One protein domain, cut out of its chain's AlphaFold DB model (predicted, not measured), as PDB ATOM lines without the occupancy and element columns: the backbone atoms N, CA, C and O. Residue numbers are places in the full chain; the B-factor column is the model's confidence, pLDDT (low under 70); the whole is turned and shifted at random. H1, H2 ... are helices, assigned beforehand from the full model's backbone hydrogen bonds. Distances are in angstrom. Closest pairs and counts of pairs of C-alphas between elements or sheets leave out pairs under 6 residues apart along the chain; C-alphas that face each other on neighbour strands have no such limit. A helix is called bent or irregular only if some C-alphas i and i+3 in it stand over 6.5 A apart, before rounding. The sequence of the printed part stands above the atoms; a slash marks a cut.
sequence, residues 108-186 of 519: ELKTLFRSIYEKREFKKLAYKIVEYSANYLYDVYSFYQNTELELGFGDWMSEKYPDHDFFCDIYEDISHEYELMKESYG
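AT A GLANCE: This is residues 108 to 186 of the 519 residues of the protein "DNA helicase" of Candidatus Scalindua brodae (UniProt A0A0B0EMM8). A long, kinked helix, H4, runs along the longest axis, with the short helix H3 folded back beside its first part as a helical hairpin and H1 crossing it farther along. H2 crosses H4 at nearly a right angle and bridges H1 and H3, while residues 118 to 133, with no named element, make a long loop from H1 to H2. The printed part has 79 residues with four named helices, H1 to H4 in chain order, and no named strand; the class is all helix. It is compact, with a radius of gyration of the C-alphas of 12.5 A and spans of 41 by 29 by 16 A.

IN THESE COORDINATES: H4, residues 162 to 184, is 32.6 A long from C-alpha 162 at (-9.854, -53.089, 21.824) to C-alpha 184 at (-33.938, -32.663, 13.726). It is irregular, C-alphas 163 and 166 being 7.8 A apart, and has a kink of 57 degrees near residue 169. H3 is residues 153 to 160, 10.4 A; H2 is residues 134 to 147, 20.0 A; H1 is residues 108 to 117, 14.2 A, from C-alpha 108 at (-25.039, -37.661, 1.712).

HOW THE PARTS SIT: H4 touches H3 with residues 164 to 172 alone, at a shallow tilt of 28 degrees, opposite ways; the closest C-alphas, of Ser 158 and Asp 165, are 4.6 A apart. With residues 174 to 178 alone it touches H1, at a steep tilt of 59 degrees; the closest C-alphas are those of Phe 113 and Tyr 178, 6.0 A. H2 and H4 are close but not clearly touching, with C-alphas 141 and 175 the closest, 7.7 A. H2 touches H1 through residues 134 to 138 alone, closest at the C-alphas of Arg 114 and Ala 134, 5.2 A. H2 and H3 only just touch, with 3 pairs of C-alphas within 8 A, the closest those of Tyr 144 and Phe 153, 7.1 A. H1 and H3 are apart. Every O i to N i+4 pair is within hydrogen-bond range in H1 and H3, against 9 of 10 in H2 and 15 of 19 in H4.

THE WHOLE: The C-alphas farthest apart, of Ala 126 and Gly 186, are 41.1 A apart. The printed part has no cut; H1 to H2 is a long link, and the other two are tight. The mean pLDDT of the printed part is 90.5, and residues 124 to 127 are under 70.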
ATOM      1  N   GLU A 108     -24.606 -38.863   0.988       90.25
ATOM      2  CA  GLU A 108     -25.039 -37.661   1.712       90.25
ATOM      3  C   GLU A 108     -24.806 -37.828   3.219       90.25
ATOM      4  O   GLU A 108     -24.224 -36.969   3.875       90.25
ATOM      5  N   LEU A 109     -25.200 -38.966   3.779       94.25
ATOM      6  CA  LEU A 109     -25.087 -39.202   5.213       94.25
ATOM      7  C   LEU A 109     -23.644 -39.384   5.691       94.25
ATOM      8  O   LEU A 109     -23.314 -38.939   6.786       94.25
ATOM      9  N   LYS A 110     -22.759 -39.934   4.854       94.56
ATOM     10  CA  LYS A 110     -21.310 -39.908   5.103       94.56
ATOM     11  C   LYS A 110     -20.772 -38.481   5.134       94.56
ATOM     12  O   LYS A 110     -19.962 -38.164   5.999       94.56
ATOM     13  N   THR A 111     -21.237 -37.603   4.245       91.62
ATOM     14  CA  THR A 111     -20.877 -36.176   4.276       91.62
ATOM     15  C   THR A 111     -21.372 -35.504   5.558       91.62
ATOM     16  O   THR A 111     -20.617 -34.759   6.182       91.62
ATOM     17  N   LEU A 112     -22.598 -35.811   5.997       93.19
ATOM     18  CA  LEU A 112     -23.136 -35.326   7.269       93.19
ATOM     19  C   LEU A 112     -22.285 -35.793   8.454       93.19
ATOM     20  O   LEU A 112     -21.840 -34.971   9.251       93.19
ATOM     21  N   PHE A 113     -22.019 -37.095   8.533       95.19
ATOM     22  CA  PHE A 113     -21.203 -37.702   9.580       95.19
ATOM     23  C   PHE A 113     -19.792 -37.099   9.605       95.19
ATOM     24  O   PHE A 113     -19.308 -36.688  10.656       95.19
ATOM     25  N   ARG A 114     -19.164 -36.928   8.433       93.12
ATOM     26  CA  ARG A 114     -17.869 -36.250   8.288       93.12
ATOM     27  C   ARG A 114     -17.905 -34.814   8.806       93.12
ATOM     28  O   ARG A 114     -16.998 -34.425   9.528       93.12
ATOM     29  N   SER A 115     -18.957 -34.048   8.508       88.75
ATOM     30  CA  SER A 115     -19.091 -32.662   8.990       88.75
ATOM     31  C   SER A 115     -19.152 -32.541  10.521       88.75
ATOM     32  O   SER A 115     -18.867 -31.476  11.066       88.75
ATOM     33  N   ILE A 116     -19.561 -33.612  11.209       90.38
ATOM     34  CA  ILE A 116     -19.607 -33.708  12.673       90.38
ATOM     35  C   ILE A 116     -18.252 -34.187  13.199       90.38
ATOM     36  O   ILE A 116     -17.685 -33.569  14.100       90.38
ATOM     37  N   TYR A 117     -17.706 -35.233  12.576       91.25
ATOM     38  CA  TYR A 117     -16.394 -35.796  12.878       91.25
ATOM     39  C   TYR A 117     -15.276 -34.745  12.795       91.25
ATOM     40  O   TYR A 117     -14.451 -34.653  13.696       91.25
ATOM     41  N   GLU A 118     -15.269 -33.908  11.752       85.62
ATOM     42  CA  GLU A 118     -14.253 -32.865  11.520       85.62
ATOM     43  C   GLU A 118     -14.212 -31.793  12.626       85.62
ATOM     44  O   GLU A 118     -13.263 -31.013  12.684       85.62
ATOM     45  N   LYS A 119     -15.220 -31.749  13.509       82.12
ATOM     46  CA  LYS A 119     -15.258 -30.851  14.673       82.12
ATOM     47  C   LYS A 119     -14.563 -31.437  15.906       82.12
ATOM     48  O   LYS A 119     -14.444 -30.732  16.905       82.12
ATOM     49  N   ARG A 120     -14.148 -32.708  15.874       84.38
ATOM     50  CA  ARG A 120     -13.498 -33.391  16.999       84.38
ATOM     51  C   ARG A 120     -11.981 -33.348  16.869       84.38
ATOM     52  O   ARG A 120     -11.429 -33.426  15.774       84.38
ATOM     53  N   GLU A 121     -11.309 -33.249  18.011       81.38
ATOM     54  CA  GLU A 121      -9.854 -33.330  18.092       81.38
ATOM     55  C   GLU A 121      -9.427 -34.681  18.652       81.38
ATOM     56  O   GLU A 121      -9.726 -35.032  19.793       81.38
ATOM     57  N   PHE A 122      -8.667 -35.418  17.850       83.00
ATOM     58  CA  PHE A 122      -8.009 -36.642  18.274       83.00
ATOM     59  C   PHE A 122      -6.620 -36.264  18.776       83.00
ATOM     60  O   PHE A 122      -5.710 -35.973  17.992       83.00
ATOM     61  N   LYS A 123      -6.441 -36.203  20.100       71.44
ATOM     62  CA  LYS A 123      -5.106 -35.995  20.662       71.44
ATOM     63  C   LYS A 123      -4.233 -37.178  20.270       71.44
ATOM     64  O   LYS A 123      -4.477 -38.307  20.688       71.44
ATOM     65  N   LYS A 124      -3.180 -36.896  19.504       61.22
ATOM     66  CA  LYS A 124      -2.107 -37.851  19.230       61.22
ATOM     67  C   LYS A 124      -1.321 -38.069  20.519       61.22
ATOM     68  O   LYS A 124      -0.319 -37.406  20.771       61.22
ATOM     69  N   LEU A 125      -1.813 -38.959  21.370       55.38
ATOM     70  CA  LEU A 125      -0.991 -39.556  22.416       55.38
ATOM     71  C   LEU A 125       0.132 -40.359  21.746       55.38
ATOM     72  O   LEU A 125       0.046 -40.691  20.565       55.38
ATOM     73  N   ALA A 126       1.196 -40.664  22.486       54.84
ATOM     74  CA  ALA A 126       2.417 -41.323  21.999       54.84
ATOM     75  C   ALA A 126       2.226 -42.775  21.479       54.84
ATOM     76  O   ALA A 126       3.181 -43.551  21.428       54.84
ATOM     77  N   TYR A 127       1.004 -43.161  21.107       56.88
ATOM     78  CA  TYR A 127       0.636 -44.465  20.581       56.88
ATOM     79  C   TYR A 127       0.756 -44.508  19.053       56.88
ATOM     80  O   TYR A 127       0.539 -43.523  18.351       56.88
ATOM     81  N   LYS A 128       1.086 -45.693  18.528       72.94
ATOM     82  CA  LYS A 128       1.138 -45.986  17.082       72.94
ATOM     83  C   LYS A 128      -0.247 -46.090  16.425       72.94
ATOM     84  O   LYS A 128      -0.318 -46.283  15.215       72.94
ATOM     85  N   ILE A 129      -1.317 -46.029  17.213       80.12
ATOM     86  CA  ILE A 129      -2.683 -46.274  16.752       80.12
ATOM     87  C   ILE A 129      -3.266 -44.956  16.254       80.12
ATOM     88  O   ILE A 129      -3.274 -43.959  16.970       80.12
ATOM     89  N   VAL A 130      -3.710 -44.969  15.000       87.00
ATOM     90  CA  VAL A 130      -4.320 -43.824  14.320       87.00
ATOM     91  C   VAL A 130      -5.831 -43.982  14.375       87.00
ATOM     92  O   VAL A 130      -6.346 -45.089  14.217       87.00
ATOM     93  N   GLU A 131      -6.538 -42.881  14.590       90.44
ATOM     94  CA  GLU A 131      -7.989 -42.825  14.553       90.44
ATOM     95  C   GLU A 131      -8.559 -43.311  13.211       90.44
ATOM     96  O   GLU A 131      -7.935 -43.242  12.148       90.44
ATOM     97  N   TYR A 132      -9.798 -43.789  13.242       94.81
ATOM     98  CA  TYR A 132     -10.514 -44.129  12.026       94.81
ATOM     99  C   TYR A 132     -10.921 -42.875  11.280       94.81
ATOM    100  O   TYR A 132     -11.509 -41.967  11.858       94.81
ATOM    101  N   SER A 133     -10.685 -42.867   9.968       95.38
ATOM    102  CA  SER A 133     -11.239 -41.829   9.098       95.38
ATOM    103  C   SER A 133     -12.768 -41.776   9.219       95.38
ATOM    104  O   SER A 133     -13.413 -42.816   9.366       95.38
ATOM    105  N   ALA A 134     -13.356 -40.586   9.068       95.12
ATOM    106  CA  ALA A 134     -14.802 -40.376   9.201       95.12
ATOM    107  C   ALA A 134     -15.657 -41.360   8.380       95.12
ATOM    108  O   ALA A 134     -16.647 -41.893   8.873       95.12
ATOM    109  N   ASN A 135     -15.263 -41.629   7.130       96.00
ATOM    110  CA  ASN A 135     -15.997 -42.544   6.251       96.00
ATOM    111  C   ASN A 135     -15.935 -43.993   6.741       96.00
ATOM    112  O   ASN A 135     -16.930 -44.704   6.639       96.00
ATOM    113  N   TYR A 136     -14.776 -44.422   7.244       96.62
ATOM    114  CA  TYR A 136     -14.614 -45.772   7.770       96.62
ATOM    115  C   TYR A 136     -15.350 -45.932   9.102       96.62
ATOM    116  O   TYR A 136     -16.048 -46.921   9.285       96.62
ATOM    117  N   LEU A 137     -15.295 -44.928   9.987       97.25
ATOM    118  CA  LEU A 137     -16.069 -44.934  11.229       97.25
ATOM    119  C   LEU A 137     -17.580 -44.994  10.960       97.25
ATOM    120  O   LEU A 137     -18.280 -45.751  11.621       97.25
ATOM    121  N   TYR A 138     -18.076 -44.269   9.952       97.62
ATOM    122  CA  TYR A 138     -19.466 -44.402   9.503       97.62
ATOM    123  C   TYR A 138     -19.791 -45.835   9.060       97.62
ATOM    124  O   TYR A 138     -20.859 -46.350   9.384       97.62
ATOM    125  N   ASP A 139     -18.900 -46.488   8.305       96.44
ATOM    126  CA  ASP A 139     -19.117 -47.866   7.848       96.44
ATOM    127  C   ASP A 139     -19.121 -48.856   9.023       96.44
ATOM    128  O   ASP A 139     -19.971 -49.745   9.065       96.44
ATOM    129  N   VAL A 140     -18.248 -48.654  10.016       96.75
ATOM    130  CA  VAL A 140     -18.239 -49.414  11.277       96.75
ATOM    131  C   VAL A 140     -19.536 -49.192  12.058       96.75
ATOM    132  O   VAL A 140     -20.158 -50.163  12.479       96.75
ATOM    133  N   TYR A 141     -20.000 -47.946  12.182       97.38
ATOM    134  CA  TYR A 141     -21.271 -47.610  12.830       97.38
ATOM    135  C   TYR A 141     -22.476 -48.233  12.106       97.38
ATOM    136  O   TYR A 141     -23.364 -48.825  12.719       97.38
ATOM    137  N   SER A 142     -22.487 -48.174  10.772       96.44
ATOM    138  CA  SER A 142     -23.516 -48.804   9.943       96.44
ATOM    139  C   SER A 142     -23.506 -50.329  10.072       96.44
ATOM    140  O   SER A 142     -24.565 -50.953   9.982       96.44
ATOM    141  N   PHE A 143     -22.332 -50.939  10.237       96.56
ATOM    142  CA  PHE A 143     -22.188 -52.373  10.466       96.56
ATOM    143  C   PHE A 143     -22.664 -52.761  11.872       96.56
ATOM    144  O   PHE A 143     -23.454 -53.695  11.986       96.56
ATOM    145  N   TYR A 144     -22.275 -51.999  12.904       97.00
ATOM    146  CA  TYR A 144     -22.769 -52.125  14.281       97.00
ATOM    147  C   TYR A 144     -24.295 -52.211  14.307       97.00
ATOM    148  O   TYR A 144     -24.836 -53.225  14.744       97.00
ATOM    149  N   GLN A 145     -24.978 -51.228  13.710       96.50
ATOM    150  CA  GLN A 145     -26.442 -51.179  13.658       96.50
ATOM    151  C   GLN A 145     -27.074 -52.429  13.019       96.50
ATOM    152  O   GLN A 145     -28.189 -52.799  13.371       96.50
ATOM    153  N   ASN A 146     -26.392 -53.087  12.076       96.19
ATOM    154  CA  ASN A 146     -26.900 -54.291  11.413       96.19
ATOM    155  C   ASN A 146     -26.674 -55.577  12.221       96.19
ATOM    156  O   ASN A 146     -27.398 -56.557  12.015       96.19
ATOM    157  N   THR A 147     -25.663 -55.603  13.093       94.81
ATOM    158  CA  THR A 147     -25.212 -56.827  13.773       94.81
ATOM    159  C   THR A 147     -25.521 -56.883  15.258       94.81
ATOM    160  O   THR A 147     -25.756 -57.981  15.758       94.81
ATOM    161  N   GLU A 148     -25.501 -55.738  15.938       94.75
ATOM    162  CA  GLU A 148     -25.586 -55.620  17.392       94.75
ATOM    163  C   GLU A 148     -26.980 -55.153  17.825       94.75
ATOM    164  O   GLU A 148     -27.590 -54.311  17.165       94.75
ATOM    165  N   LEU A 149     -27.498 -55.724  18.913       91.69
ATOM    166  CA  LEU A 149     -28.856 -55.477  19.406       91.69
ATOM    167  C   LEU A 149     -28.914 -55.144  20.901       91.69
ATOM    168  O   LEU A 149     -29.952 -54.656  21.352       91.69
ATOM    169  N   GLU A 150     -27.856 -55.437  21.655       92.38
ATOM    170  CA  GLU A 150     -27.825 -55.360  23.115       92.38
ATOM    171  C   GLU A 150     -26.928 -54.221  23.600       92.38
ATOM    172  O   GLU A 150     -27.355 -53.421  24.431       92.38
ATOM    173  N   LEU A 151     -25.711 -54.125  23.063       93.94
ATOM    174  CA  LEU A 151     -24.718 -53.145  23.506       93.94
ATOM    175  C   LEU A 151     -24.886 -51.775  22.831       93.94
ATOM    176  O   LEU A 151     -25.290 -51.672  21.667       93.94
ATOM    177  N   GLY A 152     -24.510 -50.714  23.553       94.75
ATOM    178  CA  GLY A 152     -24.303 -49.381  22.984       94.75
ATOM    179  C   GLY A 152     -23.129 -49.362  21.999       94.75
ATOM    180  O   GLY A 152     -22.311 -50.283  21.970       94.75
ATOM    181  N   PHE A 153     -23.040 -48.323  21.161       96.25
ATOM    182  CA  PHE A 153     -21.986 -48.255  20.144       96.25
ATOM    183  C   PHE A 153     -20.588 -48.170  20.770       96.25
ATOM    184  O   PHE A 153     -19.686 -48.839  20.271       96.25
ATOM    185  N   GLY A 154     -20.424 -47.403  21.857       94.50
ATOM    186  CA  GLY A 154     -19.160 -47.304  22.594       94.50
ATOM    187  C   GLY A 154     -18.705 -48.663  23.129       94.50
ATOM    188  O   GLY A 154     -17.651 -49.152  22.726       94.50
ATOM    189  N   ASP A 155     -19.551 -49.318  23.929       95.31
ATOM    190  CA  ASP A 155     -19.261 -50.629  24.532       95.31
ATOM    191  C   ASP A 155     -18.939 -51.700  23.478       95.31
ATOM    192  O   ASP A 155     -17.931 -52.403  23.565       95.31
ATOM    193  N   TRP A 156     -19.759 -51.793  22.425       96.75
ATOM    194  CA  TRP A 156     -19.527 -52.736  21.329       96.75
ATOM    195  C   TRP A 156     -18.204 -52.473  20.606       96.75
ATOM    196  O   TRP A 156     -17.505 -53.408  20.204       96.75
ATOM    197  N   MET A 157     -17.859 -51.198  20.409       95.12
ATOM    198  CA  MET A 157     -16.630 -50.799  19.736       95.12
ATOM    199  C   MET A 157     -15.405 -51.166  20.582       95.12
ATOM    200  O   MET A 157     -14.452 -51.724  20.034       95.12
ATOM    201  N   SER A 158     -15.463 -50.932  21.894       94.06
ATOM    202  CA  SER A 158     -14.429 -51.317  22.858       94.06
ATOM    203  C   SER A 158     -14.206 -52.831  22.899       94.06
ATOM    204  O   SER A 158     -13.062 -53.284  22.860       94.06
ATOM    205  N   GLU A 159     -15.274 -53.636  22.904       95.19
ATOM    206  CA  GLU A 159     -15.152 -55.100  22.896       95.19
ATOM    207  C   GLU A 159     -14.596 -55.638  21.571       95.19
ATOM    208  O   GLU A 159     -13.729 -56.517  21.549       95.19
ATOM    209  N   LYS A 160     -15.100 -55.125  20.444       94.25
ATOM    210  CA  LYS A 160     -14.777 -55.657  19.115       94.25
ATOM    211  C   LYS A 160     -13.442 -55.160  18.574       94.25
ATOM    212  O   LYS A 160     -12.779 -55.882  17.824       94.25
ATOM    213  N   TYR A 161     -13.055 -53.941  18.934       93.69
ATOM    214  CA  TYR A 161     -11.822 -53.296  18.496       93.69
ATOM    215  C   TYR A 161     -11.068 -52.705  19.699       93.69
ATOM    216  O   TYR A 161     -10.945 -51.481  19.793       93.69
ATOM    217  N   PRO A 162     -10.494 -53.547  20.584       91.56
ATOM    218  CA  PRO A 162      -9.854 -53.089  21.824       91.56
ATOM    219  C   PRO A 162      -8.732 -52.063  21.614       91.56
ATOM    220  O   PRO A 162      -8.516 -51.187  22.443       91.56
ATOM    221  N   ASP A 163      -8.050 -52.114  20.465       90.62
ATOM    222  CA  ASP A 163      -7.020 -51.141  20.075       90.62
ATOM    223  C   ASP A 163      -7.561 -49.698  19.954       90.62
ATOM    224  O   ASP A 163      -6.797 -48.735  20.026       90.62
ATOM    225  N   HIS A 164      -8.873 -49.529  19.774       91.50
ATOM    226  CA  HIS A 164      -9.548 -48.240  19.630       91.50
ATOM    227  C   HIS A 164     -10.348 -47.811  20.863       91.50
ATOM    228  O   HIS A 164     -11.002 -46.771  20.800       91.50
ATOM    229  N   ASP A 165     -10.267 -48.544  21.977       89.94
ATOM    230  CA  ASP A 165     -10.996 -48.261  23.225       89.94
ATOM    231  C   ASP A 165     -10.876 -46.783  23.652       89.94
ATOM    232  O   ASP A 165     -11.868 -46.098  23.879       89.94
ATOM    233  N   PHE A 166      -9.665 -46.223  23.573       87.94
ATOM    234  CA  PHE A 166      -9.379 -44.828  23.940       87.94
ATOM    235  C   PHE A 166     -10.114 -43.765  23.095       87.94
ATOM    236  O   PHE A 166     -10.188 -42.599  23.486       87.94
ATOM    237  N   PHE A 167     -10.609 -44.134  21.910       91.00
ATOM    238  CA  PHE A 167     -11.383 -43.258  21.029       91.00
ATOM    239  C   PHE A 167     -12.894 -43.504  21.116       91.00
ATOM    240  O   PHE A 167     -13.645 -42.732  20.518       91.00
ATOM    241  N   CYS A 168     -13.346 -44.547  21.822       92.06
ATOM    242  CA  CYS A 168     -14.742 -44.990  21.796       92.06
ATOM    243  C   CYS A 168     -15.702 -43.922  22.321       92.06
ATOM    244  O   CYS A 168     -16.687 -43.643  21.648       92.06
ATOM    245  N   ASP A 169     -15.341 -43.213  23.393       91.00
ATOM    246  CA  ASP A 169     -16.090 -42.055  23.900       91.00
ATOM    247  C   ASP A 169     -16.312 -40.971  22.825       91.00
ATOM    248  O   ASP A 169     -17.413 -40.450  22.642       91.00
ATOM    249  N   ILE A 170     -15.259 -40.641  22.063       91.44
ATOM    250  CA  ILE A 170     -15.328 -39.639  20.988       91.44
ATOM    251  C   ILE A 170     -16.186 -40.165  19.832       91.44
ATOM    252  O   ILE A 170     -16.973 -39.421  19.247       91.44
ATOM    253  N   TYR A 171     -16.031 -41.438  19.473       95.06
ATOM    254  CA  TYR A 171     -16.808 -42.070  18.409       95.06
ATOM    255  C   TYR A 171     -18.296 -42.157  18.759       95.06
ATOM    256  O   TYR A 171     -19.138 -41.898  17.894       95.06
ATOM    257  N   GLU A 172     -18.619 -42.474  20.010       95.06
ATOM    258  CA  GLU A 172     -19.981 -42.511  20.524       95.06
ATOM    259  C   GLU A 172     -20.616 -41.120  20.506       95.06
ATOM    260  O   GLU A 172     -21.695 -40.963  19.932       95.06
ATOM    261  N   ASP A 173     -19.916 -40.095  20.994       93.81
ATOM    262  CA  ASP A 173     -20.372 -38.701  20.942       93.81
ATOM    263  C   ASP A 173     -20.636 -38.221  19.499       93.81
ATOM    264  O   ASP A 173     -21.680 -37.625  19.216       93.81
ATOM    265  N   ILE A 174     -19.748 -38.547  18.549       95.31
ATOM    266  CA  ILE A 174     -19.967 -38.266  17.118       95.31
ATOM    267  C   ILE A 174     -21.238 -38.959  16.620       95.31
ATOM    268  O   ILE A 174     -22.046 -38.334  15.927       95.31
ATOM    269  N   SER A 175     -21.415 -40.244  16.943       96.56
ATOM    270  CA  SER A 175     -22.591 -41.004  16.515       96.56
ATOM    271  C   SER A 175     -23.882 -40.426  17.104       96.56
ATOM    272  O   SER A 175     -24.879 -40.307  16.395       96.56
ATOM    273  N   HIS A 176     -23.843 -39.957  18.350       95.81
ATOM    274  CA  HIS A 176     -24.984 -39.362  19.026       95.81
ATOM    275  C   HIS A 176     -25.360 -37.993  18.435       95.81
ATOM    276  O   HIS A 176     -26.528 -37.791  18.093       95.81
ATOM    277  N   GLU A 177     -24.401 -37.078  18.211       94.50
ATOM    278  CA  GLU A 177     -24.676 -35.810  17.504       94.50
ATOM    279  C   GLU A 177     -25.221 -36.083  16.090       94.50
ATOM    280  O   GLU A 177     -26.120 -35.382  15.620       94.50
ATOM    281  N   TYR A 178     -24.716 -37.118  15.413       96.38
ATOM    282  CA  TYR A 178     -25.200 -37.524  14.094       96.38
ATOM    283  C   TYR A 178     -26.662 -37.994  14.114       96.38
ATOM    284  O   TYR A 178     -27.448 -37.542  13.276       96.38
ATOM    285  N   GLU A 179     -27.054 -38.837  15.069       96.44
ATOM    286  CA  GLU A 179     -28.441 -39.293  15.220       96.44
ATOM    287  C   GLU A 179     -29.395 -38.139  15.578       96.44
ATOM    288  O   GLU A 179     -30.426 -37.973  14.918       96.44
ATOM    289  N   LEU A 180     -29.016 -37.271  16.527       94.62
ATOM    290  CA  LEU A 180     -29.787 -36.068  16.882       94.62
ATOM    291  C   LEU A 180     -29.966 -35.135  15.679       94.62
ATOM    292  O   LEU A 180     -31.046 -34.586  15.437       94.62
ATOM    293  N   MET A 181     -28.906 -34.963  14.887       91.50
ATOM    294  CA  MET A 181     -28.960 -34.134  13.695       91.50
ATOM    295  C   MET A 181     -29.903 -34.726  12.654       91.50
ATOM    296  O   MET A 181     -30.760 -34.001  12.149       91.50
ATOM    297  N   LYS A 182     -29.808 -36.028  12.360       94.38
ATOM    298  CA  LYS A 182     -30.757 -36.689  11.456       94.38
ATOM    299  C   LYS A 182     -32.198 -36.482  11.905       94.38
ATOM    300  O   LYS A 182     -33.029 -36.088  11.089       94.38
ATOM    301  N   GLU A 183     -32.483 -36.687  13.190       92.69
ATOM    302  CA  GLU A 183     -33.825 -36.524  13.742       92.69
ATOM    303  C   GLU A 183     -34.355 -35.096  13.563       92.69
ATOM    304  O   GLU A 183     -35.460 -34.914  13.049       92.69
ATOM    305  N   SER A 184     -33.542 -34.076  13.861       89.81
ATOM    306  CA  SER A 184     -33.938 -32.663  13.726       89.81
ATOM    307  C   SER A 184     -34.299 -32.233  12.294       89.81
ATOM    308  O   SER A 184     -35.047 -31.270  12.103       89.81
ATOM    309  N   TYR A 185     -33.787 -32.946  11.284       88.50
ATOM    310  CA  TYR A 185     -34.067 -32.709   9.864       88.50
ATOM    311  C   TYR A 185     -35.008 -33.758   9.244       88.50
ATOM    312  O   TYR A 185     -35.286 -33.695   8.045       88.50
ATOM    313  N   GLY A 186     -35.509 -34.714  10.034       89.94
ATOM    314  CA  GLY A 186     -36.348 -35.809   9.544       89.94
ATOM    315  C   GLY A 186     -35.620 -36.768   8.595       89.94
ATOM    316  O   GLY A 186     -36.267 -37.447   7.795       89.94
TER     317      GLY A 186